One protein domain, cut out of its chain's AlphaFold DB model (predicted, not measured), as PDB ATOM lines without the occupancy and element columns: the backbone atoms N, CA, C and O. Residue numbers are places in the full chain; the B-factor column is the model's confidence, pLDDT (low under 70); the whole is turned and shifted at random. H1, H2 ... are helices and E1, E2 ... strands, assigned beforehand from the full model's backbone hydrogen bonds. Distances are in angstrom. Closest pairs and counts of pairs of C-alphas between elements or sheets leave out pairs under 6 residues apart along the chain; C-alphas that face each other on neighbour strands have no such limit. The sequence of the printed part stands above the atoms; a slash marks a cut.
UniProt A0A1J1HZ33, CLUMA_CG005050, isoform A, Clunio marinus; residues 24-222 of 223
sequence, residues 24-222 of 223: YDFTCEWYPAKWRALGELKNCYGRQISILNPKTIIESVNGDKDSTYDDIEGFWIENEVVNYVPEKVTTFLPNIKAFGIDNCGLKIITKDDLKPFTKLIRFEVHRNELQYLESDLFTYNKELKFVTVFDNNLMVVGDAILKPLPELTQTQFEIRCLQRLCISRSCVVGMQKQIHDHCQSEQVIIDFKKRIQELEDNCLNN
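AT A GLANCE: This is residues 24 to 222 of the 223 residues of the protein "CLUMA_CG005050, isoform A" of Clunio marinus (UniProt A0A1J1HZ33). The chain is wound in stacked turns, a short solenoid: strands E4, E5, E6, E7 and E8 stand side by side as one parallel wall, and the stretches between them, with the short helices H1 and H2, form the opposite wall. E1, E2 and E3 extend the strand wall at one end; at the other, E9 ends it, helix H3 packs on E9 and E8, and residues 210 to 222, of which 210 to 220 belong to the long helix H4, stick out. The printed part has 199 residues with nine named strands and four named helices, in the order E1 E2 E3 E4 H1 E5 H2 E6 E7 E8 E9 H3 H4; the class is mixed, with under half of the residues in named elements. The sheet, mixed and twisted, runs E3 E1 E2 E4 E5 E6 E7 E8 E9. The whole is compact, with a radius of gyration of the C-alphas of 16.9 A, and flat, spanning 52 by 51 by 24 A.

HOW THE PARTS SIT: E4, residues 74 to 78, and E5, residues 98 to 102, are parallel at 3 degrees, with N 75 and O 98 2.8 A apart. E6, residues 122 to 124, is parallel to E5, with N 124 and O 99 at 2.9 A. E7, residues 146 to 149, and E8, residues 170 to 175, are parallel, with N 149 and O 172 at 2.8 A. E8 and E9, residues 178 to 182, form an antiparallel hairpin, with N 182 and O 171 at 2.8 A. E1, residues 24 to 35, and E2, residues 39 to 47, form another, with N 35 and O 39 at 2.8 A. E1 bends by 68 degrees at residue 32; it pairs with E3, residues 57 to 62, over residues 24 to 27 and with E2 over residues 27 to 35. H1, residues 89 to 92, and H2, residues 111 to 114, lie in the right-handed strand-helix-strand units E4, H1, E5 and E5, H2, E6, each two parallel neighbour strands with a helix between. H1 is on the sheet at a height of 6.4 A; H2 is not on it. H3, residues 185 to 198, makes two layers with the sheet, a helix on one face, the same face as H1; it runs along E9 at 4 degrees on the local plane, and the closest C-alphas, of Cys 182 and Val 188, are 5.9 A apart. H4, residues 202 to 220, is not on the sheet and is apart from H3. In H3 and H4 every O i to N i+4 pair is within hydrogen-bond range; H1 and H2 are too short for such a pair.

IN THESE COORDINATES: E1 begins at C-alpha 24 (-0.322, 5.834, 51.347) and is 29.0 A long; E2 is 23.9 A. H3 is 19.9 A long, and H4, 27.3 A, ends at C-alpha 220 (-9.329, -4.682, 69.239).

THE WHOLE: The C-alphas farthest apart, of Lys 65 and Asp 197, are 51.9 A apart. The printed part has no cut. The links E3 to E4, E6 to E7 and E7 to E8 are long. The pLDDT is under 70 at residues 65 to 67, 201 to 203 and 216 to 222.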
ATOM      1  N   TYR A  24      -1.464   6.243  52.156       70.81
ATOM      2  CA  TYR A  24      -0.322   5.834  51.347       70.81
ATOM      3  C   TYR A  24      -0.205   6.706  50.104       70.81
ATOM      4  O   TYR A  24      -1.170   6.882  49.353       70.81
ATOM      5  N   ASP A  25       1.013   7.193  49.884       78.12
ATOM      6  CA  ASP A  25       1.434   7.758  48.613       78.12
ATOM      7  C   ASP A  25       1.801   6.612  47.678       78.12
ATOM      8  O   ASP A  25       2.677   5.792  47.960       78.12
ATOM      9  N   PHE A  26       1.099   6.545  46.560       81.31
ATOM     10  CA  PHE A  26       1.242   5.473  45.595       81.31
ATOM     11  C   PHE A  26       2.060   5.954  44.395       81.31
ATOM     12  O   PHE A  26       1.683   6.927  43.743       81.31
ATOM     13  N   THR A  27       3.161   5.269  44.075       86.50
ATOM     14  CA  THR A  27       3.964   5.572  42.880       86.50
ATOM     15  C   THR A  27       3.519   4.708  41.709       86.50
ATOM     16  O   THR A  27       3.490   3.481  41.802       86.50
ATOM     17  N   CYS A  28       3.204   5.365  40.599       87.12
ATOM     18  CA  CYS A  28       2.724   4.750  39.378       87.12
ATOM     19  C   CYS A  28       3.813   4.745  38.297       87.12
ATOM     20  O   CYS A  28       4.186   5.801  37.782       87.12
ATOM     21  N   GLU A  29       4.297   3.559  37.928       87.94
ATOM     22  CA  GLU A  29       5.163   3.370  36.762       87.94
ATOM     23  C   GLU A  29       4.349   2.975  35.529       87.94
ATOM     24  O   GLU A  29       3.474   2.107  35.578       87.94
ATOM     25  N   TRP A  30       4.658   3.595  34.394       82.06
ATOM     26  CA  TRP A  30       3.853   3.468  33.185       82.06
ATOM     27  C   TRP A  30       4.439   2.463  32.223       82.06
ATOM     28  O   TRP A  30       5.593   2.586  31.809       82.06
ATOM     29  N   TYR A  31       3.596   1.540  31.772       80.94
ATOM     30  CA  TYR A  31       3.949   0.662  30.666       80.94
ATOM     31  C   TYR A  31       2.747   0.473  29.734       80.94
ATOM     32  O   TYR A  31       1.675   0.040  30.183       80.94
ATOM     33  N   PRO A  32       2.877   0.770  28.428       81.31
ATOM     34  CA  PRO A  32       1.871   0.353  27.468       81.31
ATOM     35  C   PRO A  32       1.868  -1.175  27.420       81.31
ATOM     36  O   PRO A  32       2.916  -1.812  27.303       81.31
ATOM     37  N   ALA A  33       0.686  -1.773  27.511       82.12
ATOM     38  CA  ALA A  33       0.540  -3.212  27.351       82.12
ATOM     39  C   ALA A  33      -0.587  -3.501  26.372       82.12
ATOM     40  O   ALA A  33      -1.687  -2.950  26.468       82.12
ATOM     41  N   LYS A  34      -0.290  -4.383  25.418       83.75
ATOM     42  CA  LYS A  34      -1.253  -4.830  24.424       83.75
ATOM     43  C   LYS A  34      -1.906  -6.118  24.888       83.75
ATOM     44  O   LYS A  34      -1.304  -7.188  24.874       83.75
ATOM     45  N   TRP A  35      -3.180  -6.017  25.216       79.38
ATOM     46  CA  TRP A  35      -4.010  -7.129  25.634       79.38
ATOM     47  C   TRP A  35      -4.885  -7.585  24.472       79.38
ATOM     48  O   TRP A  35      -5.540  -6.783  23.808       79.38
ATOM     49  N   ARG A  36      -4.951  -8.900  24.241       71.06
ATOM     50  CA  ARG A  36      -5.659  -9.491  23.091       71.06
ATOM     51  C   ARG A  36      -7.106  -9.003  22.933       71.06
ATOM     52  O   ARG A  36      -7.587  -8.914  21.810       71.06
ATOM     53  N   ALA A  37      -7.784  -8.711  24.039       71.00
ATOM     54  CA  ALA A  37      -9.197  -8.340  24.052       71.00
ATOM     55  C   ALA A  37      -9.486  -6.864  24.338       71.00
ATOM     56  O   ALA A  37     -10.618  -6.427  24.146       71.00
ATOM     57  N   LEU A  38      -8.487  -6.120  24.808       81.94
ATOM     58  CA  LEU A  38      -8.628  -4.714  25.185       81.94
ATOM     59  C   LEU A  38      -7.829  -3.777  24.278       81.94
ATOM     60  O   LEU A  38      -8.018  -2.570  24.336       81.94
ATOM     61  N   GLY A  39      -6.992  -4.328  23.398       87.38
ATOM     62  CA  GLY A  39      -6.064  -3.533  22.613       87.38
ATOM     63  C   GLY A  39      -4.916  -3.039  23.482       87.38
ATOM     64  O   GLY A  39      -4.510  -3.701  24.436       87.38
ATOM     65  N   GLU A  40      -4.354  -1.905  23.103       89.62
ATOM     66  CA  GLU A  40      -3.324  -1.239  23.888       89.62
ATOM     67  C   GLU A  40      -3.986  -0.420  24.994       89.62
ATOM     68  O   GLU A  40      -4.853   0.399  24.708       89.62
ATOM     69  N   LEU A  41      -3.591  -0.676  26.239       89.75
ATOM     70  CA  LEU A  41      -4.024   0.094  27.401       89.75
ATOM     71  C   LEU A  41      -2.835   0.849  27.974       89.75
ATOM     72  O   LEU A  41      -1.713   0.326  27.991       89.75
ATOM     73  N   LYS A  42      -3.102   2.033  28.524       91.62
ATOM     74  CA  LYS A  42      -2.164   2.691  29.429       91.62
ATOM     75  C   LYS A  42      -2.325   2.093  30.816       91.62
ATOM     76  O   LYS A  42      -3.412   2.117  31.394       91.62
ATOM     77  N   ASN A  43      -1.244   1.513  31.319       91.94
ATOM     78  CA  ASN A  43      -1.249   0.816  32.591       91.94
ATOM     79  C   ASN A  43      -0.404   1.573  33.599       91.94
ATOM     80  O   ASN A  43       0.682   2.055  33.280       91.94
ATOM     81  N   CYS A  44      -0.911   1.580  34.816       92.50
ATOM     82  CA  CYS A  44      -0.213   1.962  36.010       92.50
ATOM     83  C   CYS A  44       0.266   0.712  36.744       92.50
ATOM     84  O   CYS A  44      -0.554  -0.139  37.089       92.50
ATOM     85  N   TYR A  45       1.567   0.619  36.996       92.25
ATOM     86  CA  TYR A  45       2.164  -0.395  37.852       92.25
ATOM     87  C   TYR A  45       2.557   0.254  39.173       92.25
ATOM     88  O   TYR A  45       3.436   1.113  39.219       92.25
ATOM     89  N   GLY A  46       1.874  -0.145  40.238       89.69
ATOM     90  CA  GLY A  46       2.170   0.285  41.591       89.69
ATOM     91  C   GLY A  46       3.512  -0.242  42.053       89.69
ATOM     92  O   GLY A  46       3.743  -1.451  42.010       89.69
ATOM     93  N   ARG A  47       4.375   0.664  42.512       87.94
ATOM     94  CA  ARG A  47       5.681   0.335  43.087       87.94
ATOM     95  C   ARG A  47       5.830   0.857  44.496       87.94
ATOM     96  O   ARG A  47       5.235   1.875  44.848       87.94
ATOM     97  N   GLN A  48       6.704   0.190  45.249       83.62
ATOM     98  CA  GLN A  48       7.083   0.593  46.605       83.62
ATOM     99  C   GLN A  48       5.862   0.684  47.528       83.62
ATOM    100  O   GLN A  48       5.749   1.593  48.350       83.62
ATOM    101  N   ILE A  49       4.930  -0.257  47.370       84.69
ATOM    102  CA  ILE A  49       3.658  -0.263  48.082       84.69
ATOM    103  C   ILE A  49       3.641  -1.397  49.107       84.69
ATOM    104  O   ILE A  49       3.962  -2.546  48.808       84.69
ATOM    105  N   SER A  50       3.252  -1.075  50.341       90.44
ATOM    106  CA  SER A  50       3.078  -2.071  51.397       90.44
ATOM    107  C   SER A  50       1.752  -1.864  52.117       90.44
ATOM    108  O   SER A  50       1.633  -0.988  52.969       90.44
ATOM    109  N   ILE A  51       0.750  -2.671  51.773       90.38
ATOM    110  CA  ILE A  51      -0.588  -2.628  52.365       90.38
ATOM    111  C   ILE A  51      -0.757  -3.853  53.253       90.38
ATOM    112  O   ILE A  51      -1.069  -4.953  52.794       90.38
ATOM    113  N   LEU A  52      -0.545  -3.653  54.550       90.19
ATOM    114  CA  LEU A  52      -0.639  -4.716  55.550       90.19
ATOM    115  C   LEU A  52      -1.965  -4.721  56.303       90.19
ATOM    116  O   LEU A  52      -2.274  -5.726  56.937       90.19
ATOM    117  N   ASN A  53      -2.730  -3.631  56.219       87.81
ATOM    118  CA  ASN A  53      -3.961  -3.423  56.970       87.81
ATOM    119  C   ASN A  53      -5.164  -3.292  56.023       87.81
ATOM    120  O   ASN A  53      -5.034  -2.682  54.953       87.81
ATOM    121  N   PRO A  54      -6.340  -3.822  56.402       88.12
ATOM    122  CA  PRO A  54      -7.564  -3.606  55.640       88.12
ATOM    123  C   PRO A  54      -7.941  -2.119  55.640       88.12
ATOM    124  O   PRO A  54      -7.578  -1.380  56.556       88.12
ATOM    125  N   LYS A  55      -8.705  -1.687  54.629       88.06
ATOM    126  CA  LYS A  55      -9.200  -0.300  54.491       88.06
ATOM    127  C   LYS A  55      -8.097   0.762  54.425       88.06
ATOM    128  O   LYS A  55      -8.299   1.914  54.801       88.06
ATOM    129  N   THR A  56      -6.913   0.373  53.964       89.75
ATOM    130  CA  THR A  56      -5.828   1.317  53.693       89.75
ATOM    131  C   THR A  56      -6.240   2.238  52.546       89.75
ATOM    132  O   THR A  56      -6.684   1.761  51.502       89.75
ATOM    133  N   ILE A  57      -6.105   3.551  52.737       90.19
ATOM    134  CA  ILE A  57      -6.572   4.562  51.785       90.19
ATOM    135  C   ILE A  57      -5.381   5.085  50.985       90.19
ATOM    136  O   ILE A  57      -4.369   5.493  51.554       90.19
ATOM    137  N   ILE A  58      -5.520   5.132  49.658       88.12
ATOM    138  CA  ILE A  58      -4.595   5.908  48.826       88.12
ATOM    139  C   ILE A  58      -4.934   7.389  48.986       88.12
ATOM    140  O   ILE A  58      -6.073   7.800  48.749       88.12
ATOM    141  N   GLU A  59      -3.955   8.185  49.407       88.69
ATOM    142  CA  GLU A  59      -4.113   9.635  49.593       88.69
ATOM    143  C   GLU A  59      -3.598  10.435  48.406       88.69
ATOM    144  O   GLU A  59      -4.121  11.512  48.108       88.69
ATOM    145  N   SER A  60      -2.607   9.898  47.702       86.94
ATOM    146  CA  SER A  60      -2.091  10.499  46.487       86.94
ATOM    147  C   SER A  60      -1.579   9.434  45.525       86.94
ATOM    148  O   SER A  60      -1.148   8.349  45.920       86.94
ATOM    149  N   VAL A  61      -1.633   9.761  44.236       86.50
ATOM    150  CA  VAL A  61      -0.952   9.018  43.180       86.50
ATOM    151  C   VAL A  61       0.112   9.938  42.602       86.50
ATOM    152  O   VAL A  61      -0.196  11.040  42.145       86.50
ATOM    153  N   ASN A  62       1.354   9.472  42.631       85.94
ATOM    154  CA  ASN A  62       2.508  10.116  42.028       85.94
ATOM    155  C   ASN A  62       2.894   9.324  40.785       85.94
ATOM    156  O   ASN A  62       3.328   8.178  40.870       85.94
ATOM    157  N   GLY A  63       2.711   9.927  39.620       78.94
ATOM    158  CA  GLY A  63       3.079   9.337  38.347       78.94
ATOM    159  C   GLY A  63       4.002  10.241  37.538       78.94
ATOM    160  O   GLY A  63       4.613  11.180  38.049       78.94
ATOM    161  N   ASP A  64       4.098   9.951  36.250       70.56
ATOM    162  CA  ASP A  64       4.860  10.746  35.296       70.56
ATOM    163  C   ASP A  64       4.090  12.031  35.016       70.56
ATOM    164  O   ASP A  64       2.866  12.024  34.861       70.56
ATOM    165  N   LYS A  65       4.823  13.141  34.973       66.94
ATOM    166  CA  LYS A  65       4.275  14.497  34.879       66.94
ATOM    167  C   LYS A  65       3.526  14.736  33.570       66.94
ATOM    168  O   LYS A  65       2.722  15.662  33.503       66.94
ATOM    169  N   ASP A  66       3.782  13.902  32.567       65.00
ATOM    170  CA  ASP A  66       3.245  14.045  31.218       65.00
ATOM    171  C   ASP A  66       1.960  13.229  30.976       65.00
ATOM    172  O   ASP A  66       1.364  13.325  29.902       65.00
ATOM    173  N   SER A  67       1.507  12.440  31.959       64.75
ATOM    174  CA  SER A  67       0.276  11.647  31.855       64.75
ATOM    175  C   SER A  67      -0.862  12.280  32.648       64.75
ATOM    176  O   SER A  67      -0.698  12.702  33.792       64.75
ATOM    177  N   THR A  68      -2.054  12.312  32.056       75.44
ATOM    178  CA  THR A  68      -3.277  12.648  32.788       75.44
ATOM    179  C   THR A  68      -3.860  11.358  33.335       75.44
ATOM    180  O   THR A  68      -4.193  10.486  32.545       75.44
ATOM    181  N   TYR A  69      -4.049  11.231  34.648       82.81
ATOM    182  CA  TYR A  69      -4.570  10.005  35.273       82.81
ATOM    183  C   TYR A  69      -5.896   9.469  34.685       82.81
ATOM    184  O   TYR A  69      -6.206   8.285  34.818       82.81
ATOM    185  N   ASP A  70      -6.650  10.317  33.984       85.88
ATOM    186  CA  ASP A  70      -7.865   9.962  33.247       85.88
ATOM    187  C   ASP A  70      -7.638   8.997  32.074       85.88
ATOM    188  O   ASP A  70      -8.578   8.310  31.671       85.88
ATOM    189  N   ASP A  71      -6.434   8.935  31.505       87.94
ATOM    190  CA  ASP A  71      -6.124   8.063  30.367       87.94
ATOM    191  C   ASP A  71      -5.651   6.660  30.776       87.94
ATOM    192  O   ASP A  71      -5.410   5.810  29.918       87.94
ATOM    193  N   ILE A  72      -5.567   6.412  32.084       91.38
ATOM    194  CA  ILE A  72      -5.111   5.158  32.667       91.38
ATOM    195  C   ILE A  72      -6.267   4.187  32.790       91.38
ATOM    196  O   ILE A  72      -7.298   4.449  33.413       91.38
ATOM    197  N   GLU A  73      -6.057   3.019  32.200       94.19
ATOM    198  CA  GLU A  73      -7.075   1.986  32.052       94.19
ATOM    199  C   GLU A  73      -6.644   0.663  32.689       94.19
ATOM    200  O   GLU A  73      -7.483  -0.211  32.904       94.19
ATOM    201  N   GLY A  74      -5.361   0.500  33.006       94.56
ATOM    202  CA  GLY A  74      -4.833  -0.653  33.727       94.56
ATOM    203  C   GLY A  74      -4.269  -0.267  35.089       94.56
ATOM    204  O   GLY A  74      -3.529   0.707  35.182       94.56
ATOM    205  N   PHE A  75      -4.578  -1.042  36.121       94.75
ATOM    206  CA  PHE A  75      -3.979  -0.929  37.447       94.75
ATOM    207  C   PHE A  75      -3.399  -2.279  37.851       94.75
ATOM    208  O   PHE A  75      -4.138  -3.257  37.954       94.75
ATOM    209  N   TRP A  76      -2.090  -2.318  38.061       95.06
ATOM    210  CA  TRP A  76      -1.337  -3.529  38.356       95.06
ATOM    211  C   TRP A  76      -0.478  -3.313  39.586       95.06
ATOM    212  O   TRP A  76       0.168  -2.279  39.723       95.06
ATOM    213  N   ILE A  77      -0.429  -4.306  40.458       94.81
ATOM    214  CA  ILE A  77       0.580  -4.391  41.506       94.81
ATOM    215  C   ILE A  77       1.184  -5.784  41.414       94.81
ATOM    216  O   ILE A  77       0.459  -6.774  41.448       94.81
ATOM    217  N   GLU A  78       2.503  -5.856  41.277       95.25
ATOM    218  CA  GLU A  78       3.205  -7.123  41.101       95.25
ATOM    219  C   GLU A  78       4.461  -7.170  41.960       95.25
ATOM    220  O   GLU A  78       5.297  -6.268  41.862       95.25
ATOM    221  N   ASN A  79       4.647  -8.265  42.702       95.50
ATOM    222  CA  ASN A  79       5.828  -8.506  43.544       95.50
ATOM    223  C   ASN A  79       6.032  -7.454  44.651       95.50
ATOM    224  O   ASN A  79       7.164  -7.118  44.997       95.50
ATOM    225  N   GLU A  80       4.935  -6.944  45.202       94.00
ATOM    226  CA  GLU A  80       4.911  -6.006  46.330       94.00
ATOM    227  C   GLU A  80       4.265  -6.686  47.549       94.00
ATOM    228  O   GLU A  80       3.897  -7.856  47.485       94.00
ATOM    229  N   VAL A  81       4.114  -5.997  48.684       94.31
ATOM    230  CA  VAL A  81       3.470  -6.594  49.874       94.31
ATOM    231  C   VAL A  81       2.077  -6.006  50.053       94.31
ATOM    232  O   VAL A  81       1.905  -4.999  50.735       94.31
ATOM    233  N   VAL A  82       1.067  -6.622  49.442       95.25
ATOM    234  CA  VAL A  82      -0.316  -6.120  49.420       95.25
ATOM    235  C   VAL A  82      -1.270  -7.217  49.883       95.25
ATOM    236  O   VAL A  82      -1.766  -8.015  49.094       95.25
ATOM    237  N   ASN A  83      -1.541  -7.234  51.189       95.31
ATOM    238  CA  ASN A  83      -2.435  -8.205  51.827       95.31
ATOM    239  C   ASN A  83      -3.921  -7.887  51.591       95.31
ATOM    240  O   ASN A  83      -4.753  -8.794  51.693       95.31
ATOM    241  N   TYR A  84      -4.245  -6.626  51.277       95.44
ATOM    242  CA  TYR A  84      -5.604  -6.112  51.075       95.44
ATOM    243  C   TYR A  84      -5.652  -5.143  49.892       95.44
ATOM    244  O   TYR A  84      -4.677  -4.442  49.624       95.44
ATOM    245  N   VAL A  85      -6.796  -5.065  49.209       95.56
ATOM    246  CA  VAL A  85      -7.008  -4.085  48.135       95.56
ATOM    247  C   VAL A  85      -7.060  -2.667  48.736       95.56
ATOM    248  O   VAL A  85      -7.780  -2.456  49.713       95.56
ATOM    249  N   PRO A  86      -6.318  -1.688  48.188       93.06
ATOM    250  CA  PRO A  86      -6.404  -0.305  48.647       93.06
ATOM    251  C   PRO A  86      -7.739   0.362  48.297       93.06
ATOM    252  O   PRO A  86      -8.292   0.170  47.212       93.06
ATOM    253  N   GLU A  87      -8.209   1.247  49.173       92.81
ATOM    254  CA  GLU A  87      -9.379   2.086  48.929       92.81
ATOM    255  C   GLU A  87      -9.039   3.339  48.105       92.81
ATOM    256  O   GLU A  87      -7.906   3.821  48.072       92.81
ATOM    257  N   LYS A  88     -10.068   3.912  47.465       91.75
ATOM    258  CA  LYS A  88     -10.018   5.177  46.701       91.75
ATOM    259  C   LYS A  88      -9.064   5.210  45.501       91.75
ATOM    260  O   LYS A  88      -8.841   6.281  44.945       91.75
ATOM    261  N   VAL A  89      -8.601   4.062  45.004       92.12
ATOM    262  CA  VAL A  89      -7.811   3.989  43.756       92.12
ATOM    263  C   VAL A  89      -8.507   4.732  42.606       92.12
ATOM    264  O   VAL A  89      -7.886   5.530  41.907       92.12
ATOM    265  N   THR A  90      -9.822   4.549  42.446       93.62
ATOM    266  CA  THR A  90     -10.593   5.171  41.356       93.62
ATOM    267  C   THR A  90     -10.887   6.658  41.551       93.62
ATOM    268  O   THR A  90     -11.369   7.301  40.620       93.62
ATOM    269  N   THR A  91     -10.583   7.234  42.719       92.06
ATOM    270  CA  THR A  91     -10.574   8.695  42.902       92.06
ATOM    271  C   THR A  91      -9.454   9.339  42.089       92.06
ATOM    272  O   THR A  91      -9.622  10.459  41.617       92.06
ATOM    273  N   PHE A  92      -8.348   8.619  41.891       90.88
ATOM    274  CA  PHE A  92      -7.208   9.083  41.108       90.88
ATOM    275  C   PHE A  92      -7.198   8.487  39.703       90.88
ATOM    276  O   PHE A  92      -6.882   9.196  38.761       90.88
ATOM    277  N   LEU A  93      -7.578   7.214  39.551       92.69
ATOM    278  CA  LEU A  93      -7.589   6.487  38.278       92.69
ATOM    279  C   LEU A  93      -9.040   6.117  37.893       92.69
ATOM    280  O   LEU A  93      -9.479   4.987  38.122       92.69
ATOM    281  N   PRO A  94      -9.849   7.045  37.351       93.75
ATOM    282  CA  PRO A  94     -11.302   6.859  37.228       93.75
ATOM    283  C   PRO A  94     -11.750   5.919  36.094       93.75
ATOM    284  O   PRO A  94     -12.935   5.583  35.994       93.75
ATOM    285  N   ASN A  95     -10.839   5.501  35.209       94.38
ATOM    286  CA  ASN A  95     -11.163   4.773  33.976       94.38
ATOM    287  C   ASN A  95     -10.584   3.352  33.907       94.38
ATOM    288  O   ASN A  95     -10.484   2.785  32.820       94.38
ATOM    289  N   ILE A  96     -10.280   2.742  35.055       95.81
ATOM    290  CA  ILE A  96      -9.746   1.376  35.123       95.81
ATOM    291  C   ILE A  96     -10.694   0.347  34.479       95.81
ATOM    292  O   ILE A  96     -11.843   0.170  34.888       95.81
ATOM    293  N   LYS A  97     -10.156  -0.363  33.485       96.75
ATOM    294  CA  LYS A  97     -10.750  -1.479  32.731       96.75
ATOM    295  C   LYS A  97     -10.028  -2.804  32.976       96.75
ATOM    296  O   LYS A  97     -10.616  -3.866  32.763       96.75
ATOM    297  N   ALA A  98      -8.767  -2.755  33.391       96.50
ATOM    298  CA  ALA A  98      -7.972  -3.918  33.747       96.50
ATOM    299  C   ALA A  98      -7.387  -3.739  35.147       96.50
ATOM    300  O   ALA A  98      -6.783  -2.711  35.439       96.50
ATOM    301  N   PHE A  99      -7.576  -4.733  36.005       97.19
ATOM    302  CA  PHE A  99      -7.074  -4.724  37.371       97.19
ATOM    303  C   PHE A  99      -6.324  -6.017  37.644       97.19
ATOM    304  O   PHE A  99      -6.845  -7.095  37.334       97.19
ATOM    305  N   GLY A 100      -5.159  -5.908  38.273       96.94
ATOM    306  CA  GLY A 100      -4.526  -7.061  38.878       96.94
ATOM    307  C   GLY A 100      -3.630  -6.765  40.064       96.94
ATOM    308  O   GLY A 100      -3.048  -5.688  40.197       96.94
ATOM    309  N   ILE A 101      -3.565  -7.750  40.950       97.69
ATOM    310  CA  ILE A 101      -2.669  -7.789  42.103       97.69
ATOM    311  C   ILE A 101      -2.083  -9.189  42.106       97.69
ATOM    312  O   ILE A 101      -2.782 -10.139  42.447       97.69
ATOM    313  N   ASP A 102      -0.818  -9.321  41.729       97.56
ATOM    314  CA  ASP A 102      -0.206 -10.615  41.453       97.56
ATOM    315  C   ASP A 102       1.075 -10.802  42.259       97.56
ATOM    316  O   ASP A 102       1.902  -9.897  42.378       97.56
ATOM    317  N   ASN A 103       1.253 -11.991  42.834       97.75
ATOM    318  CA  ASN A 103       2.404 -12.292  43.687       97.75
ATOM    319  C   ASN A 103       2.624 -11.260  44.812       97.75
ATOM    320  O   ASN A 103       3.741 -10.781  45.003       97.75
ATOM    321  N   CYS A 104       1.550 -10.883  45.517       97.62
ATOM    322  CA  CYS A 104       1.591  -9.830  46.538       97.62
ATOM    323  C   CYS A 104       1.213 -10.278  47.959       97.62
ATOM    324  O   CYS A 104       1.245  -9.469  48.887       97.62
ATOM    325  N   GLY A 105       0.828 -11.543  48.142       97.25
ATOM    326  CA  GLY A 105       0.327 -12.042  49.425       97.25
ATOM    327  C   GLY A 105      -1.110 -11.610  49.742       97.25
ATOM    328  O   GLY A 105      -1.500 -11.623  50.906       97.25
ATOM    329  N   LEU A 106      -1.910 -11.236  48.733       97.69
ATOM    330  CA  LEU A 106      -3.304 -10.824  48.922       97.69
ATOM    331  C   LEU A 106      -4.105 -11.939  49.612       97.69
ATOM    332  O   LEU A 106      -4.140 -13.073  49.129       97.69
ATOM    333  N   LYS A 107      -4.749 -11.617  50.736       94.38
ATOM    334  CA  LYS A 107      -5.394 -12.613  51.612       94.38
ATOM    335  C   LYS A 107      -6.902 -12.662  51.451       94.38
ATOM    336  O   LYS A 107      -7.498 -13.735  51.516       94.38
ATOM    337  N   ILE A 108      -7.512 -11.496  51.262       93.25
ATOM    338  CA  ILE A 108      -8.960 -11.322  51.191       93.25
ATOM    339  C   ILE A 108      -9.281 -10.371  50.042       93.25
ATOM    340  O   ILE A 108      -8.580  -9.386  49.818       93.25
ATOM    341  N   ILE A 109     -10.367 -10.678  49.336       96.25
ATOM    342  CA  ILE A 109     -11.011  -9.764  48.404       96.25
ATOM    343  C   ILE A 109     -12.527  -9.931  48.494       96.25
ATOM    344  O   ILE A 109     -13.048 -11.047  48.538       96.25
ATOM    345  N   THR A 110     -13.233  -8.811  48.539       95.88
ATOM    346  CA  THR A 110     -14.681  -8.732  48.714       95.88
ATOM    347  C   THR A 110     -15.322  -7.952  47.571       95.88
ATOM    348  O   THR A 110     -14.658  -7.253  46.802       95.88
ATOM    349  N   LYS A 111     -16.650  -8.027  47.460       97.25
ATOM    350  CA  LYS A 111     -17.383  -7.224  46.474       97.25
ATOM    351  C   LYS A 111     -17.200  -5.720  46.660       97.25
ATOM    352  O   LYS A 111     -17.316  -4.983  45.686       97.25
ATOM    353  N   ASP A 112     -16.967  -5.262  47.891       97.00
ATOM    354  CA  ASP A 112     -16.821  -3.839  48.192       97.00
ATOM    355  C   ASP A 112     -15.455  -3.325  47.733       97.00
ATOM    356  O   ASP A 112     -15.382  -2.202  47.239       97.00
ATOM    357  N   ASP A 113     -14.426  -4.179  47.753       97.38
ATOM    358  CA  ASP A 113     -13.122  -3.886  47.146       97.38
ATOM    359  C   ASP A 113     -13.244  -3.700  45.625       97.38
ATOM    360  O   ASP A 113     -12.604  -2.827  45.042       97.38
ATOM    361  N   LEU A 114     -14.104  -4.488  44.965       98.06
ATOM    362  CA  LEU A 114     -14.306  -4.426  43.511       98.06
ATOM    363  C   LEU A 114     -15.371  -3.422  43.054       98.06
ATOM    364  O   LEU A 114     -15.411  -3.049  41.877       98.06
ATOM    365  N   LYS A 115     -16.226  -2.958  43.967       97.81
ATOM    366  CA  LYS A 115     -17.341  -2.041  43.699       97.81
ATOM    367  C   LYS A 115     -16.941  -0.743  42.987       97.81
ATOM    368  O   LYS A 115     -17.704  -0.325  42.113       97.81
ATOM    369  N   PRO A 116     -15.802  -0.090  43.297       97.38
ATOM    370  CA  PRO A 116     -15.410   1.139  42.611       97.38
ATOM    371  C   PRO A 116     -15.042   0.920  41.136       97.38
ATOM    372  O   PRO A 116     -15.155   1.847  40.336       97.38
ATOM    373  N   PHE A 117     -14.635  -0.295  40.754       97.56
ATOM    374  CA  PHE A 117     -14.125  -0.620  39.422       97.56
ATOM    375  C   PHE A 117     -15.237  -1.144  38.493       97.56
ATOM    376  O   PHE A 117     -15.200  -2.259  37.966       97.56
ATOM    377  N   THR A 118     -16.281  -0.344  38.285       97.00
ATOM    378  CA  THR A 118     -17.490  -0.765  37.546       97.00
ATOM    379  C   THR A 118     -17.260  -1.038  36.057       97.00
ATOM    380  O   THR A 118     -18.032  -1.779  35.452       97.00
ATOM    381  N   LYS A 119     -16.183  -0.490  35.480       96.69
ATOM    382  CA  LYS A 119     -15.795  -0.634  34.065       96.69
ATOM    383  C   LYS A 119     -14.825  -1.799  33.810       96.69
ATOM    384  O   LYS A 119     -14.235  -1.872  32.732       96.69
ATOM    385  N   LEU A 120     -14.600  -2.682  34.791       97.62
ATOM    386  CA  LEU A 120     -13.659  -3.793  34.622       97.62
ATOM    387  C   LEU A 120     -14.098  -4.748  33.521       97.62
ATOM    388  O   LEU A 120     -15.190  -5.305  33.547       97.62
ATOM    389  N   ILE A 121     -13.166  -5.002  32.612       97.56
ATOM    390  CA  ILE A 121     -13.258  -5.996  31.547       97.56
ATOM    391  C   ILE A 121     -12.299  -7.161  31.824       97.56
ATOM    392  O   ILE A 121     -12.580  -8.299  31.428       97.56
ATOM    393  N   ARG A 122     -11.186  -6.897  32.522       97.19
ATOM    394  CA  ARG A 122     -10.174  -7.888  32.899       97.19
ATOM    395  C   ARG A 122      -9.837  -7.781  34.381       97.19
ATOM    396  O   ARG A 122      -9.534  -6.694  34.864       97.19
ATOM    397  N   PHE A 123      -9.865  -8.916  35.063       97.94
ATOM    398  CA  PHE A 123      -9.490  -9.040  36.464       97.94
ATOM    399  C   PHE A 123      -8.550 -10.229  36.638       97.94
ATOM    400  O   PHE A 123      -8.895 -11.341  36.230       97.94
ATOM    401  N   GLU A 124      -7.385  -9.989  37.231       96.81
ATOM    402  CA  GLU A 124      -6.371 -11.018  37.461       96.81
ATOM    403  C   GLU A 124      -5.830 -10.941  38.876       96.81
ATOM    404  O   GLU A 124      -5.389  -9.891  39.327       96.81
ATOM    405  N   VAL A 125      -5.881 -12.060  39.584       97.31
ATOM    406  CA  VAL A 125      -5.260 -12.179  40.899       97.31
ATOM    407  C   VAL A 125      -4.663 -13.568  41.005       97.31
ATOM    408  O   VAL A 125      -5.351 -14.536  41.336       97.31
ATOM    409  N   HIS A 126      -3.373 -13.684  40.719       96.31
ATOM    410  CA  HIS A 126      -2.663 -14.956  40.747       96.31
ATOM    411  C   HIS A 126      -1.439 -14.923  41.658       96.31
ATOM    412  O   HIS A 126      -0.878 -13.862  41.930       96.31
ATOM    413  N   ARG A 127      -1.026 -16.096  42.154       97.12
ATOM    414  CA  ARG A 127       0.117 -16.228  43.082       97.12
ATOM    415  C   ARG A 127      -0.082 -15.461  44.389       97.12
ATOM    416  O   ARG A 127       0.841 -14.841  44.897       97.12
ATOM    417  N   ASN A 128      -1.292 -15.485  44.935       98.06
ATOM    418  CA  ASN A 128      -1.603 -14.853  46.218       98.06
ATOM    419  C   ASN A 128      -2.034 -15.894  47.263       98.06
ATOM    420  O   ASN A 128      -1.887 -17.102  47.074       98.06
ATOM    421  N   GLU A 129      -2.542 -15.429  48.400       96.62
ATOM    422  CA  GLU A 129      -2.896 -16.258  49.551       96.62
ATOM    423  C   GLU A 129      -4.414 -16.379  49.742       96.62
ATOM    424  O   GLU A 129      -4.874 -16.747  50.825       96.62
ATOM    425  N   LEU A 130      -5.207 -16.105  48.698       95.25
ATOM    426  CA  LEU A 130      -6.662 -16.189  48.779       95.25
ATOM    427  C   LEU A 130      -7.093 -17.618  49.127       95.25
ATOM    428  O   LEU A 130      -6.682 -18.580  48.475       95.25
ATOM    429  N   GLN A 131      -7.956 -17.749  50.136       92.12
ATOM    430  CA  GLN A 131      -8.486 -19.043  50.591       92.12
ATOM    431  C   GLN A 131      -9.945 -19.270  50.195       92.12
ATOM    432  O   GLN A 131     -10.377 -20.420  50.062       92.12
ATOM    433  N   TYR A 132     -10.702 -18.192  49.992       90.81
ATOM    434  CA  TYR A 132     -12.088 -18.255  49.556       90.81
ATOM    435  C   TYR A 132     -12.460 -17.082  48.650       90.81
ATOM    436  O   TYR A 132     -11.813 -16.040  48.682       90.81
ATOM    437  N   LEU A 133     -13.526 -17.255  47.866       93.31
ATOM    438  CA  LEU A 133     -14.178 -16.184  47.103       93.31
ATOM    439  C   LEU A 133     -15.691 -16.277  47.287       93.31
ATOM    440  O   LEU A 133     -16.256 -17.369  47.259       93.31
ATOM    441  N   GLU A 134     -16.355 -15.141  47.451       92.69
ATOM    442  CA  GLU A 134     -17.794 -15.079  47.727       92.69
ATOM    443  C   GLU A 134     -18.636 -15.085  46.452       92.69
ATOM    444  O   GLU A 134     -18.229 -14.537  45.432       92.69
ATOM    445  N   SER A 135     -19.848 -15.646  46.514       93.50
ATOM    446  CA  SER A 135     -20.768 -15.719  45.365       93.50
ATOM    447  C   SER A 135     -21.090 -14.354  44.742       93.50
ATOM    448  O   SER A 135     -21.441 -14.285  43.566       93.50
ATOM    449  N   ASP A 136     -20.995 -13.275  45.518       95.50
ATOM    450  CA  ASP A 136     -21.325 -11.908  45.124       95.50
ATOM    451  C   ASP A 136     -20.094 -11.027  44.843       95.50
ATOM    452  O   ASP A 136     -20.255  -9.836  44.569       95.50
ATOM    453  N   LEU A 137     -18.880 -11.599  44.834       97.44
ATOM    454  CA  LEU A 137     -17.625 -10.870  44.610       97.44
ATOM    455  C   LEU A 137     -17.695  -9.937  43.391       97.44
ATOM    456  O   LEU A 137     -17.271  -8.789  43.456       97.44
ATOM    457  N   PHE A 138     -18.278 -10.414  42.290       98.31
ATOM    458  CA  PHE A 138     -18.329  -9.679  41.026       98.31
ATOM    459  C   PHE A 138     -19.672  -8.987  40.742       98.31
ATOM    460  O   PHE A 138     -19.960  -8.636  39.596       98.31
ATOM    461  N   THR A 139     -20.530  -8.779  41.748       98.00
ATOM    462  CA  THR A 139     -21.872  -8.190  41.560       98.00
ATOM    463  C   THR A 139     -21.862  -6.840  40.829       98.00
ATOM    464  O   THR A 139     -22.814  -6.526  40.105       98.00
ATOM    465  N   TYR A 140     -20.797  -6.049  40.983       98.19
ATOM    466  CA  TYR A 140     -20.681  -4.707  40.404       98.19
ATOM    467  C   TYR A 140     -19.907  -4.651  39.075       98.19
ATOM    468  O   TYR A 140     -19.922  -3.613  38.419       98.19
ATOM    469  N   ASN A 141     -19.284  -5.749  38.633       98.19
ATOM    470  CA  ASN A 141     -18.305  -5.759  37.535       98.19
ATOM    471  C   ASN A 141     -18.839  -6.524  36.310       98.19
ATOM    472  O   ASN A 141     -18.225  -7.462  35.804       98.19
ATOM    473  N   LYS A 142     -20.032  -6.143  35.840       97.81
ATOM    474  CA  LYS A 142     -20.801  -6.887  34.819       97.81
ATOM    475  C   LYS A 142     -20.147  -6.929  33.432       97.81
ATOM    476  O   LYS A 142     -20.525  -7.766  32.616       97.81
ATOM    477  N   GLU A 143     -19.193  -6.037  33.177       97.44
ATOM    478  CA  GLU A 143     -18.451  -5.943  31.915       97.44
ATOM    479  C   GLU A 143     -17.259  -6.915  31.837       97.44
ATOM    480  O   GLU A 143     -16.615  -7.004  30.787       97.44
ATOM    481  N   LEU A 144     -16.982  -7.672  32.910       98.06
ATOM    482  CA  LEU A 144     -15.876  -8.625  32.950       98.06
ATOM    483  C   LEU A 144     -16.025  -9.689  31.860       98.06
ATOM    484  O   LEU A 144     -16.989 -10.455  31.815       98.06
ATOM    485  N   LYS A 145     -14.999  -9.771  31.011       97.12
ATOM    486  CA  LYS A 145     -14.852 -10.773  29.947       97.12
ATOM    487  C   LYS A 145     -13.767 -11.801  30.265       97.12
ATOM    488  O   LYS A 145     -13.822 -12.905  29.711       97.12
ATOM    489  N   PHE A 146     -12.832 -11.437  31.149       96.56
ATOM    490  CA  PHE A 146     -11.654 -12.210  31.542       96.56
ATOM    491  C   PHE A 146     -11.481 -12.154  33.057       96.56
ATOM    492  O   PHE A 146     -11.340 -11.067  33.617       96.56
ATOM    493  N   VAL A 147     -11.483 -13.319  33.699       97.56
ATOM    494  CA  VAL A 147     -11.254 -13.457  35.143       97.56
ATOM    495  C   VAL A 147     -10.251 -14.575  35.373       97.56
ATOM    496  O   VAL A 147     -10.512 -15.714  35.000       97.56
ATOM    497  N   THR A 148      -9.112 -14.288  35.987       95.81
ATOM    498  CA  THR A 148      -8.122 -15.319  36.318       95.81
ATOM    499  C   THR A 148      -7.795 -15.273  37.803       95.81
ATOM    500  O   THR A 148      -7.431 -14.235  38.348       95.81
ATOM    501  N   VAL A 149      -7.973 -16.415  38.468       95.88
ATOM    502  CA  VAL A 149      -7.643 -16.618  39.880       95.88
ATOM    503  C   VAL A 149      -7.011 -18.003  40.041       95.88
ATOM    504  O   VAL A 149      -7.688 -18.997  40.312       95.88
ATOM    505  N   PHE A 150      -5.705 -18.089  39.797       95.44
ATOM    506  CA  PHE A 150      -4.923 -19.332  39.842       95.44
ATOM    507  C   PHE A 150      -3.694 -19.173  40.741       95.44
ATOM    508  O   PHE A 150      -3.415 -18.057  41.180       95.44
ATOM    509  N   ASP A 151      -2.985 -20.262  41.056       95.44
ATOM    510  CA  ASP A 151      -1.855 -20.227  42.001       95.44
ATOM    511  C   ASP A 151      -2.226 -19.512  43.323       95.44
ATOM    512  O   ASP A 151      -1.502 -18.665  43.831       95.44
ATOM    513  N   ASN A 152      -3.408 -19.794  43.862       94.19
ATOM    514  CA  ASN A 152      -3.817 -19.352  45.198       94.19
ATOM    515  C   ASN A 152      -4.004 -20.580  46.105       94.19
ATOM    516  O   ASN A 152      -3.799 -21.716  45.682       94.19
ATOM    517  N   ASN A 153      -4.462 -20.375  47.341       91.19
ATOM    518  CA  ASN A 153      -4.799 -21.451  48.278       91.19
ATOM    519  C   ASN A 153      -6.318 -21.661  48.390       91.19
ATOM    520  O   ASN A 153      -6.834 -21.984  49.464       91.19
ATOM    521  N   LEU A 154      -7.045 -21.465  47.283       90.81
ATOM    522  CA  LEU A 154      -8.504 -21.469  47.279       90.81
ATOM    523  C   LEU A 154      -9.059 -22.843  47.667       90.81
ATOM    524  O   LEU A 154      -8.944 -23.839  46.943       90.81
ATOM    525  N   MET A 155      -9.717 -22.884  48.820       87.69
ATOM    526  CA  MET A 155     -10.368 -24.083  49.325       87.69
ATOM    527  C   MET A 155     -11.853 -24.116  48.988       87.69
ATOM    528  O   MET A 155     -12.386 -25.199  48.750       87.69
ATOM    529  N   VAL A 156     -12.515 -22.954  48.988       86.56
ATOM    530  CA  VAL A 156     -13.961 -22.830  48.768       86.56
ATOM    531  C   VAL A 156     -14.256 -21.620  47.897       86.56
ATOM    532  O   VAL A 156     -13.635 -20.574  48.035       86.56
ATOM    533  N   VAL A 157     -15.228 -21.747  47.002       91.00
ATOM    534  CA  VAL A 157     -15.736 -20.630  46.205       91.00
ATOM    535  C   VAL A 157     -17.252 -20.651  46.269       91.00
ATOM    536  O   VAL A 157     -17.860 -21.721  46.277       91.00
ATOM    537  N   GLY A 158     -17.846 -19.465  46.319       91.19
ATOM    538  CA  GLY A 158     -19.281 -19.279  46.258       91.19
ATOM    539  C   GLY A 158     -19.886 -19.967  45.040       91.19
ATOM    540  O   GLY A 158     -19.394 -19.866  43.913       91.19
ATOM    541  N   ASP A 159     -20.986 -20.669  45.263       91.44
ATOM    542  CA  ASP A 159     -21.620 -21.520  44.267       91.44
ATOM    543  C   ASP A 159     -22.214 -20.771  43.071       91.44
ATOM    544  O   ASP A 159     -22.624 -21.389  42.092       91.44
ATOM    545  N   ALA A 160     -22.272 -19.445  43.148       93.62
ATOM    546  CA  ALA A 160     -22.816 -18.551  42.143       93.62
ATOM    547  C   ALA A 160     -21.795 -17.509  41.662       93.62
ATOM    548  O   ALA A 160     -22.189 -16.580  40.963       93.62
ATOM    549  N   ILE A 161     -20.504 -17.682  41.972       94.81
ATOM    550  CA  ILE A 161     -19.413 -16.732  41.684       94.81
ATOM    551  C   ILE A 161     -19.395 -16.164  40.250       94.81
ATOM    552  O   ILE A 161     -19.087 -14.993  40.057       94.81
ATOM    553  N   LEU A 162     -19.734 -16.960  39.229       96.62
ATOM    554  CA  LEU A 162     -19.710 -16.546  37.818       96.62
ATOM    555  C   LEU A 162     -21.091 -16.109  37.299       96.62
ATOM    556  O   LEU A 162     -21.179 -15.584  36.187       96.62
ATOM    557  N   LYS A 163     -22.181 -16.299  38.063       95.62
ATOM    558  CA  LYS A 163     -23.540 -15.889  37.654       95.62
ATOM    559  C   LYS A 163     -23.671 -14.378  37.404       95.62
ATOM    560  O   LYS A 163     -24.356 -14.032  36.439       95.62
ATOM    561  N   PRO A 164     -23.032 -13.476  38.182       97.00
ATOM    562  CA  PRO A 164     -23.095 -12.034  37.935       97.00
ATOM    563  C   PRO A 164     -22.447 -11.567  36.625       97.00
ATOM    564  O   PRO A 164     -22.580 -10.392  36.288       97.00
ATOM    565  N   LEU A 165     -21.747 -12.450  35.900       97.94
ATOM    566  CA  LEU A 165     -20.889 -12.099  34.772       97.94
ATOM    567  C   LEU A 165     -21.481 -12.567  33.430       97.94
ATOM    568  O   LEU A 165     -21.127 -13.645  32.931       97.94
ATOM    569  N   PRO A 166     -22.401 -11.798  32.816       96.31
ATOM    570  CA  PRO A 166     -23.041 -12.175  31.554       96.31
ATOM    571  C   PRO A 166     -22.056 -12.210  30.376       96.31
ATOM    572  O   PRO A 166     -22.181 -13.080  29.515       96.31
ATOM    573  N   GLU A 167     -21.041 -11.342  30.393       96.56
ATOM    574  CA  GLU A 167     -20.065 -11.174  29.308       96.56
ATOM    575  C   GLU A 167     -18.813 -12.061  29.455       96.56
ATOM    576  O   GLU A 167     -17.945 -12.069  28.579       96.56
ATOM    577  N   LEU A 168     -18.704 -12.841  30.540       97.69
ATOM    578  CA  LEU A 168     -17.521 -13.661  30.807       97.69
ATOM    579  C   LEU A 168     -17.361 -14.748  29.746       97.69
ATOM    580  O   LEU A 168     -18.213 -15.635  29.610       97.69
ATOM    581  N   THR A 169     -16.239 -14.698  29.030       96.12
ATOM    582  CA  THR A 169     -15.899 -15.659  27.971       96.12
ATOM    583  C   THR A 169     -14.656 -16.465  28.294       96.12
ATOM    584  O   THR A 169     -14.551 -17.597  27.823       96.12
ATOM    585  N   GLN A 170     -13.744 -15.920  29.100       95.88
ATOM    586  CA  GLN A 170     -12.519 -16.600  29.492       95.88
ATOM    587  C   GLN A 170     -12.343 -16.540  30.998       95.88
ATOM    588  O   GLN A 170     -12.506 -15.487  31.613       95.88
ATOM    589  N   THR A 171     -12.029 -17.684  31.591       96.38
ATOM    590  CA  THR A 171     -11.791 -17.762  33.025       96.38
ATOM    591  C   THR A 171     -10.846 -18.891  33.381       96.38
ATOM    592  O   THR A 171     -10.879 -19.944  32.745       96.38
ATOM    593  N   GLN A 172     -10.026 -18.686  34.400       95.62
ATOM    594  CA  GLN A 172      -9.217 -19.736  35.002       95.62
ATOM    595  C   GLN A 172      -9.383 -19.670  36.510       95.62
ATOM    596  O   GLN A 172      -9.086 -18.639  37.106       95.62
ATOM    597  N   PHE A 173      -9.854 -20.762  37.112       92.69
ATOM    598  CA  PHE A 173      -9.826 -20.925  38.561       92.69
ATOM    599  C   PHE A 173      -9.067 -22.196  38.901       92.69
ATOM    600  O   PHE A 173      -9.248 -23.237  38.257       92.69
ATOM    601  N   GLU A 174      -8.267 -22.106  39.954       92.69
ATOM    602  CA  GLU A 174      -7.639 -23.256  40.588       92.69
ATOM    603  C   GLU A 174      -8.089 -23.318  42.037       92.69
ATOM    604  O   GLU A 174      -7.614 -22.579  42.894       92.69
ATOM    605  N   ILE A 175      -9.071 -24.177  42.283       88.69
ATOM    606  CA  ILE A 175      -9.640 -24.429  43.601       88.69
ATOM    607  C   ILE A 175      -9.540 -25.918  43.902       88.69
ATOM    608  O   ILE A 175      -9.506 -26.741  42.987       88.69
ATOM    609  N   ARG A 176      -9.518 -26.296  45.182       85.94
ATOM    610  CA  ARG A 176      -9.292 -27.694  45.608       85.94
ATOM    611  C   ARG A 176     -10.142 -28.739  44.861       85.94
ATOM    612  O   ARG A 176      -9.666 -29.834  44.589       85.94
ATOM    613  N   CYS A 177     -11.397 -28.419  44.566       87.25
ATOM    614  CA  CYS A 177     -12.351 -29.298  43.880       87.25
ATOM    615  C   CYS A 177     -12.342 -29.159  42.344       87.25
ATOM    616  O   CYS A 177     -12.977 -29.960  41.660       87.25
ATOM    617  N   LEU A 178     -11.692 -28.129  41.795       88.56
ATOM    618  CA  LEU A 178     -11.777 -27.770  40.383       88.56
ATOM    619  C   LEU A 178     -10.556 -26.952  39.947       88.56
ATOM    620  O   LEU A 178     -10.408 -25.788  40.307       88.56
ATOM    621  N   GLN A 179      -9.733 -27.533  39.082       91.25
ATOM    622  CA  GLN A 179      -8.682 -26.821  38.360       91.25
ATOM    623  C   GLN A 179      -9.085 -26.750  36.890       91.25
ATOM    624  O   GLN A 179      -9.108 -27.773  36.199       91.25
ATOM    625  N   ARG A 180      -9.494 -25.570  36.410       92.56
ATOM    626  CA  ARG A 180     -10.058 -25.453  35.060       92.56
ATOM    627  C   ARG A 180      -9.787 -24.102  34.417       92.56
ATOM    628  O   ARG A 180     -10.112 -23.057  34.972       92.56
ATOM    629  N   LEU A 181      -9.292 -24.167  33.182       95.81
ATOM    630  CA  LEU A 181      -9.260 -23.063  32.230       95.81
ATOM    631  C   LEU A 181     -10.441 -23.191  31.259       95.81
ATOM    632  O   LEU A 181     -10.704 -24.255  30.697       95.81
ATOM    633  N   CYS A 182     -11.129 -22.082  31.031       96.62
ATOM    634  CA  CYS A 182     -12.193 -21.935  30.056       96.62
ATOM    635  C   CYS A 182     -11.887 -20.775  29.113       96.62
ATOM    636  O   CYS A 182     -11.540 -19.684  29.551       96.62
ATOM    637  N   ILE A 183     -12.072 -21.009  27.813       95.50
ATOM    638  CA  ILE A 183     -11.818 -20.029  26.742       95.50
ATOM    639  C   ILE A 183     -13.068 -19.729  25.895       95.50
ATOM    640  O   ILE A 183     -12.974 -19.167  24.807       95.50
ATOM    641  N   SER A 184     -14.248 -20.150  26.362       96.31
ATOM    642  CA  SER A 184     -15.535 -19.884  25.716       96.31
ATOM    643  C   SER A 184     -16.664 -19.744  26.738       96.31
ATOM    644  O   SER A 184     -16.621 -20.331  27.824       96.31
ATOM    645  N   ARG A 185     -17.743 -19.048  26.350       95.81
ATOM    646  CA  ARG A 185     -18.945 -18.892  27.186       95.81
ATOM    647  C   ARG A 185     -19.579 -20.232  27.569       95.81
ATOM    648  O   ARG A 185     -19.992 -20.409  28.709       95.81
ATOM    649  N   SER A 186     -19.635 -21.191  26.643       97.50
ATOM    650  CA  SER A 186     -20.185 -22.526  26.924       97.50
ATOM    651  C   SER A 186     -19.361 -23.277  27.972       97.50
ATOM    652  O   SER A 186     -19.931 -23.934  28.842       97.50
ATOM    653  N   CYS A 187     -18.033 -23.130  27.945       97.75
ATOM    654  CA  CYS A 187     -17.164 -23.681  28.979       97.75
ATOM    655  C   CYS A 187     -17.418 -23.015  30.335       97.75
ATOM    656  O   CYS A 187     -17.593 -23.728  31.318       97.75
ATOM    657  N   VAL A 188     -17.501 -21.678  30.379       97.56
ATOM    658  CA  VAL A 188     -17.791 -20.902  31.603       97.56
ATOM    659  C   VAL A 188     -19.092 -21.372  32.260       97.56
ATOM    660  O   VAL A 188     -19.126 -21.612  33.464       97.56
ATOM    661  N   VAL A 189     -20.153 -21.576  31.474       97.06
ATOM    662  CA  VAL A 189     -21.435 -22.101  31.979       97.06
ATOM    663  C   VAL A 189     -21.271 -23.508  32.563       97.06
ATOM    664  O   VAL A 189     -21.769 -23.789  33.654       97.06
ATOM    665  N   GLY A 190     -20.539 -24.390  31.875       96.44
ATOM    666  CA  GLY A 190     -20.236 -25.730  32.383       96.44
ATOM    667  C   GLY A 190     -19.405 -25.711  33.670       96.44
ATOM    668  O   GLY A 190     -19.649 -26.508  34.572       96.44
ATOM    669  N   MET A 191     -18.464 -24.775  33.780       95.44
ATOM    670  CA  MET A 191     -17.645 -24.564  34.970       95.44
ATOM    671  C   MET A 191     -18.484 -24.076  36.155       95.44
ATOM    672  O   MET A 191     -18.407 -24.663  37.227       95.44
ATOM    673  N   GLN A 192     -19.347 -23.075  35.956       95.38
ATOM    674  CA  GLN A 192     -20.279 -22.599  36.982       95.38
ATOM    675  C   GLN A 192     -21.182 -23.732  37.493       95.38
ATOM    676  O   GLN A 192     -21.415 -23.848  38.696       95.38
ATOM    677  N   LYS A 193     -21.660 -24.601  36.597       94.69
ATOM    678  CA  LYS A 193     -22.419 -25.786  37.002       94.69
ATOM    679  C   LYS A 193     -21.578 -26.732  37.867       94.69
ATOM    680  O   LYS A 193     -22.039 -27.160  38.913       94.69
ATOM    681  N   GLN A 194     -20.333 -27.015  37.480       92.88
ATOM    682  CA  GLN A 194     -19.441 -27.868  38.276       92.88
ATOM    683  C   GLN A 194     -19.149 -27.290  39.662       92.88
ATOM    684  O   GLN A 194     -19.167 -28.049  40.627       92.88
ATOM    685  N   ILE A 195     -18.931 -25.975  39.764       92.06
ATOM    686  CA  ILE A 195     -18.754 -25.294  41.052       92.06
ATOM    687  C   ILE A 195     -19.996 -25.511  41.927       92.06
ATOM    688  O   ILE A 195     -19.875 -25.957  43.064       92.06
ATOM    689  N   HIS A 196     -21.188 -25.257  41.381       91.19
ATOM    690  CA  HIS A 196     -22.440 -25.437  42.112       91.19
ATOM    691  C   HIS A 196     -22.676 -26.892  42.543       91.19
ATOM    692  O   HIS A 196     -23.109 -27.124  43.666       91.19
ATOM    693  N   ASP A 197     -22.370 -27.859  41.682       89.88
ATOM    694  CA  ASP A 197     -22.662 -29.271  41.935       89.88
ATOM    695  C   ASP A 197     -21.626 -29.941  42.868       89.88
ATOM    696  O   ASP A 197     -21.972 -30.871  43.592       89.88
ATOM    697  N   HIS A 198     -20.355 -29.505  42.849       86.19
ATOM    698  CA  HIS A 198     -19.241 -30.262  43.455       86.19
ATOM    699  C   HIS A 198     -18.333 -29.461  44.394       86.19
ATOM    700  O   HIS A 198     -17.574 -30.063  45.151       86.19
ATOM    701  N   CYS A 199     -18.359 -28.129  44.344       83.56
ATOM    702  CA  CYS A 199     -17.416 -27.288  45.089       83.56
ATOM    703  C   CYS A 199     -18.011 -26.624  46.335       83.56
ATOM    704  O   CYS A 199     -17.338 -25.816  46.973       83.56
ATOM    705  N   GLN A 200     -19.259 -26.933  46.690       71.88
ATOM    706  CA  GLN A 200     -19.954 -26.202  47.740       71.88
ATOM    707  C   GLN A 200     -19.622 -26.645  49.160       71.88
ATOM    708  O   GLN A 200     -19.820 -27.797  49.540       71.88
ATOM    709  N   SER A 201     -19.340 -25.637  49.983       68.88
ATOM    710  CA  SER A 201     -20.076 -25.437  51.232       68.88
ATOM    711  C   SER A 201     -20.057 -23.946  51.579       68.88
ATOM    712  O   SER A 201     -19.084 -23.451  52.144       68.88
ATOM    713  N   GLU A 202     -21.125 -23.219  51.244       67.94
ATOM    714  CA  GLU A 202     -21.323 -21.814  51.650       67.94
ATOM    715  C   GLU A 202     -21.211 -21.650  53.177       67.94
ATOM    716  O   GLU A 202     -20.652 -20.672  53.669       67.94
ATOM    717  N   GLN A 203     -21.595 -22.693  53.922       68.94
ATOM    718  CA  GLN A 203     -21.370 -22.802  55.361       68.94
ATOM    719  C   GLN A 203     -19.891 -22.673  55.752       68.94
ATOM    720  O   GLN A 203     -19.590 -22.002  56.728       68.94
ATOM    721  N   VAL A 204     -18.953 -23.232  54.982       72.44
ATOM    722  CA  VAL A 204     -17.516 -23.095  55.280       72.44
ATOM    723  C   VAL A 204     -17.042 -21.667  55.043       72.44
ATOM    724  O   VAL A 204     -16.231 -21.186  55.823       72.44
ATOM    725  N   ILE A 205     -17.568 -20.950  54.041       71.50
ATOM    726  CA  ILE A 205     -17.271 -19.515  53.882       71.50
ATOM    727  C   ILE A 205     -17.790 -18.736  55.097       71.50
ATOM    728  O   ILE A 205     -17.064 -17.908  55.643       71.50
ATOM    729  N   ILE A 206     -19.015 -19.018  55.552       73.94
ATOM    730  CA  ILE A 206     -19.594 -18.400  56.756       73.94
ATOM    731  C   ILE A 206     -18.730 -18.694  57.990       73.94
ATOM    732  O   ILE A 206     -18.412 -17.776  58.746       73.94
ATOM    733  N   ASP A 207     -18.301 -19.944  58.171       75.88
ATOM    734  CA  ASP A 207     -17.460 -20.363  59.293       75.88
ATOM    735  C   ASP A 207     -16.071 -19.699  59.235       75.88
ATOM    736  O   ASP A 207     -15.563 -19.240  60.261       75.88
ATOM    737  N   PHE A 208     -15.476 -19.577  58.039       72.38
ATOM    738  CA  PHE A 208     -14.223 -18.845  57.828       72.38
ATOM    739  C   PHE A 208     -14.364 -17.370  58.190       72.38
ATOM    740  O   PHE A 208     -13.559 -16.859  58.966       72.38
ATOM    741  N   LYS A 209     -15.403 -16.698  57.683       74.06
ATOM    742  CA  LYS A 209     -15.679 -15.290  57.994       74.06
ATOM    743  C   LYS A 209     -15.865 -15.063  59.482       74.06
ATOM    744  O   LYS A 209     -15.275 -14.143  60.033       74.06
ATOM    745  N   LYS A 210     -16.659 -15.914  60.134       79.00
ATOM    746  CA  LYS A 210     -16.896 -15.827  61.574       79.00
ATOM    747  C   LYS A 210     -15.583 -15.929  62.346       79.00
ATOM    748  O   LYS A 210     -15.344 -15.130  63.242       79.00
ATOM    749  N   ARG A 211     -14.706 -16.853  61.951       77.06
ATOM    750  CA  ARG A 211     -13.393 -17.017  62.580       77.06
ATOM    751  C   ARG A 211     -12.460 -15.829  62.338       77.06
ATOM    752  O   ARG A 211     -11.716 -15.475  63.242       77.06
ATOM    753  N   ILE A 212     -12.494 -15.218  61.154       72.06
ATOM    754  CA  ILE A 212     -11.731 -13.992  60.868       72.06
ATOM    755  C   ILE A 212     -12.252 -12.837  61.732       72.06
ATOM    756  O   ILE A 212     -11.456 -12.208  62.419       72.06
ATOM    757  N   GLN A 213     -13.570 -12.630  61.791       76.12
ATOM    758  CA  GLN A 213     -14.183 -11.588  62.620       76.12
ATOM    759  C   GLN A 213     -13.846 -11.768  64.109       76.12
ATOM    760  O   GLN A 213     -13.451 -10.817  64.771       76.12
ATOM    761  N   GLU A 214     -13.927 -12.997  64.630       75.69
ATOM    762  CA  GLU A 214     -13.533 -13.307  66.011       75.69
ATOM    763  C   GLU A 214     -12.054 -12.982  66.279       75.69
ATOM    764  O   GLU A 214     -11.705 -12.552  67.378       75.69
ATOM    765  N   LEU A 215     -11.162 -13.177  65.303       70.12
ATOM    766  CA  LEU A 215      -9.749 -12.811  65.433       70.12
ATOM    767  C   LEU A 215      -9.548 -11.289  65.404       70.12
ATOM    768  O   LEU A 215      -8.775 -10.774  66.210       70.12
ATOM    769  N   GLU A 216     -10.252 -10.572  64.530       69.56
ATOM    770  CA  GLU A 216     -10.198  -9.106  64.439       69.56
ATOM    771  C   GLU A 216     -10.741  -8.433  65.710       69.56
ATOM    772  O   GLU A 216     -10.088  -7.554  66.276       69.56
ATOM    773  N   ASP A 217     -11.878  -8.906  66.227       69.25
ATOM    774  CA  ASP A 217     -12.496  -8.392  67.454       69.25
ATOM    775  C   ASP A 217     -11.608  -8.649  68.685       69.25
ATOM    776  O   ASP A 217     -11.499  -7.809  69.582       69.25
ATOM    777  N   ASN A 218     -10.917  -9.793  68.735       65.56
ATOM    778  CA  ASN A 218      -9.969 -10.103  69.809       65.56
ATOM    779  C   ASN A 218      -8.693  -9.246  69.750       65.56
ATOM    780  O   ASN A 218      -8.089  -8.996  70.794       65.56
ATOM    781  N   CYS A 219      -8.282  -8.767  68.574       54.31
ATOM    782  CA  CYS A 219      -7.180  -7.809  68.453       54.31
ATOM    783  C   CYS A 219      -7.571  -6.408  68.955       54.31
ATOM    784  O   CYS A 219      -6.732  -5.722  69.531       54.31
ATOM    785  N   LEU A 220      -8.834  -5.994  68.792       50.56
ATOM    786  CA  LEU A 220      -9.329  -4.682  69.239       50.56
ATOM    787  C   LEU A 220      -9.598  -4.603  70.751       50.56
ATOM    788  O   LEU A 220      -9.473  -3.533  71.336       50.56
ATOM    789  N   ASN A 221      -9.942  -5.724  71.392       47.66
ATOM    790  CA  ASN A 221     -10.273  -5.774  72.824       47.66
ATOM    791  C   ASN A 221      -9.062  -5.992  73.757       47.66
ATOM    792  O   ASN A 221      -9.230  -5.996  74.975       47.66
ATOM    793  N   ASN A 222      -7.862  -6.199  73.204       45.78
ATOM    794  CA  ASN A 222      -6.616  -6.410  73.958       45.78
ATOM    795  C   ASN A 222      -5.656  -5.198  73.898       45.78
ATOM    796  O   ASN A 222      -4.459  -5.360  74.153       45.78
TER     797      ASN A 222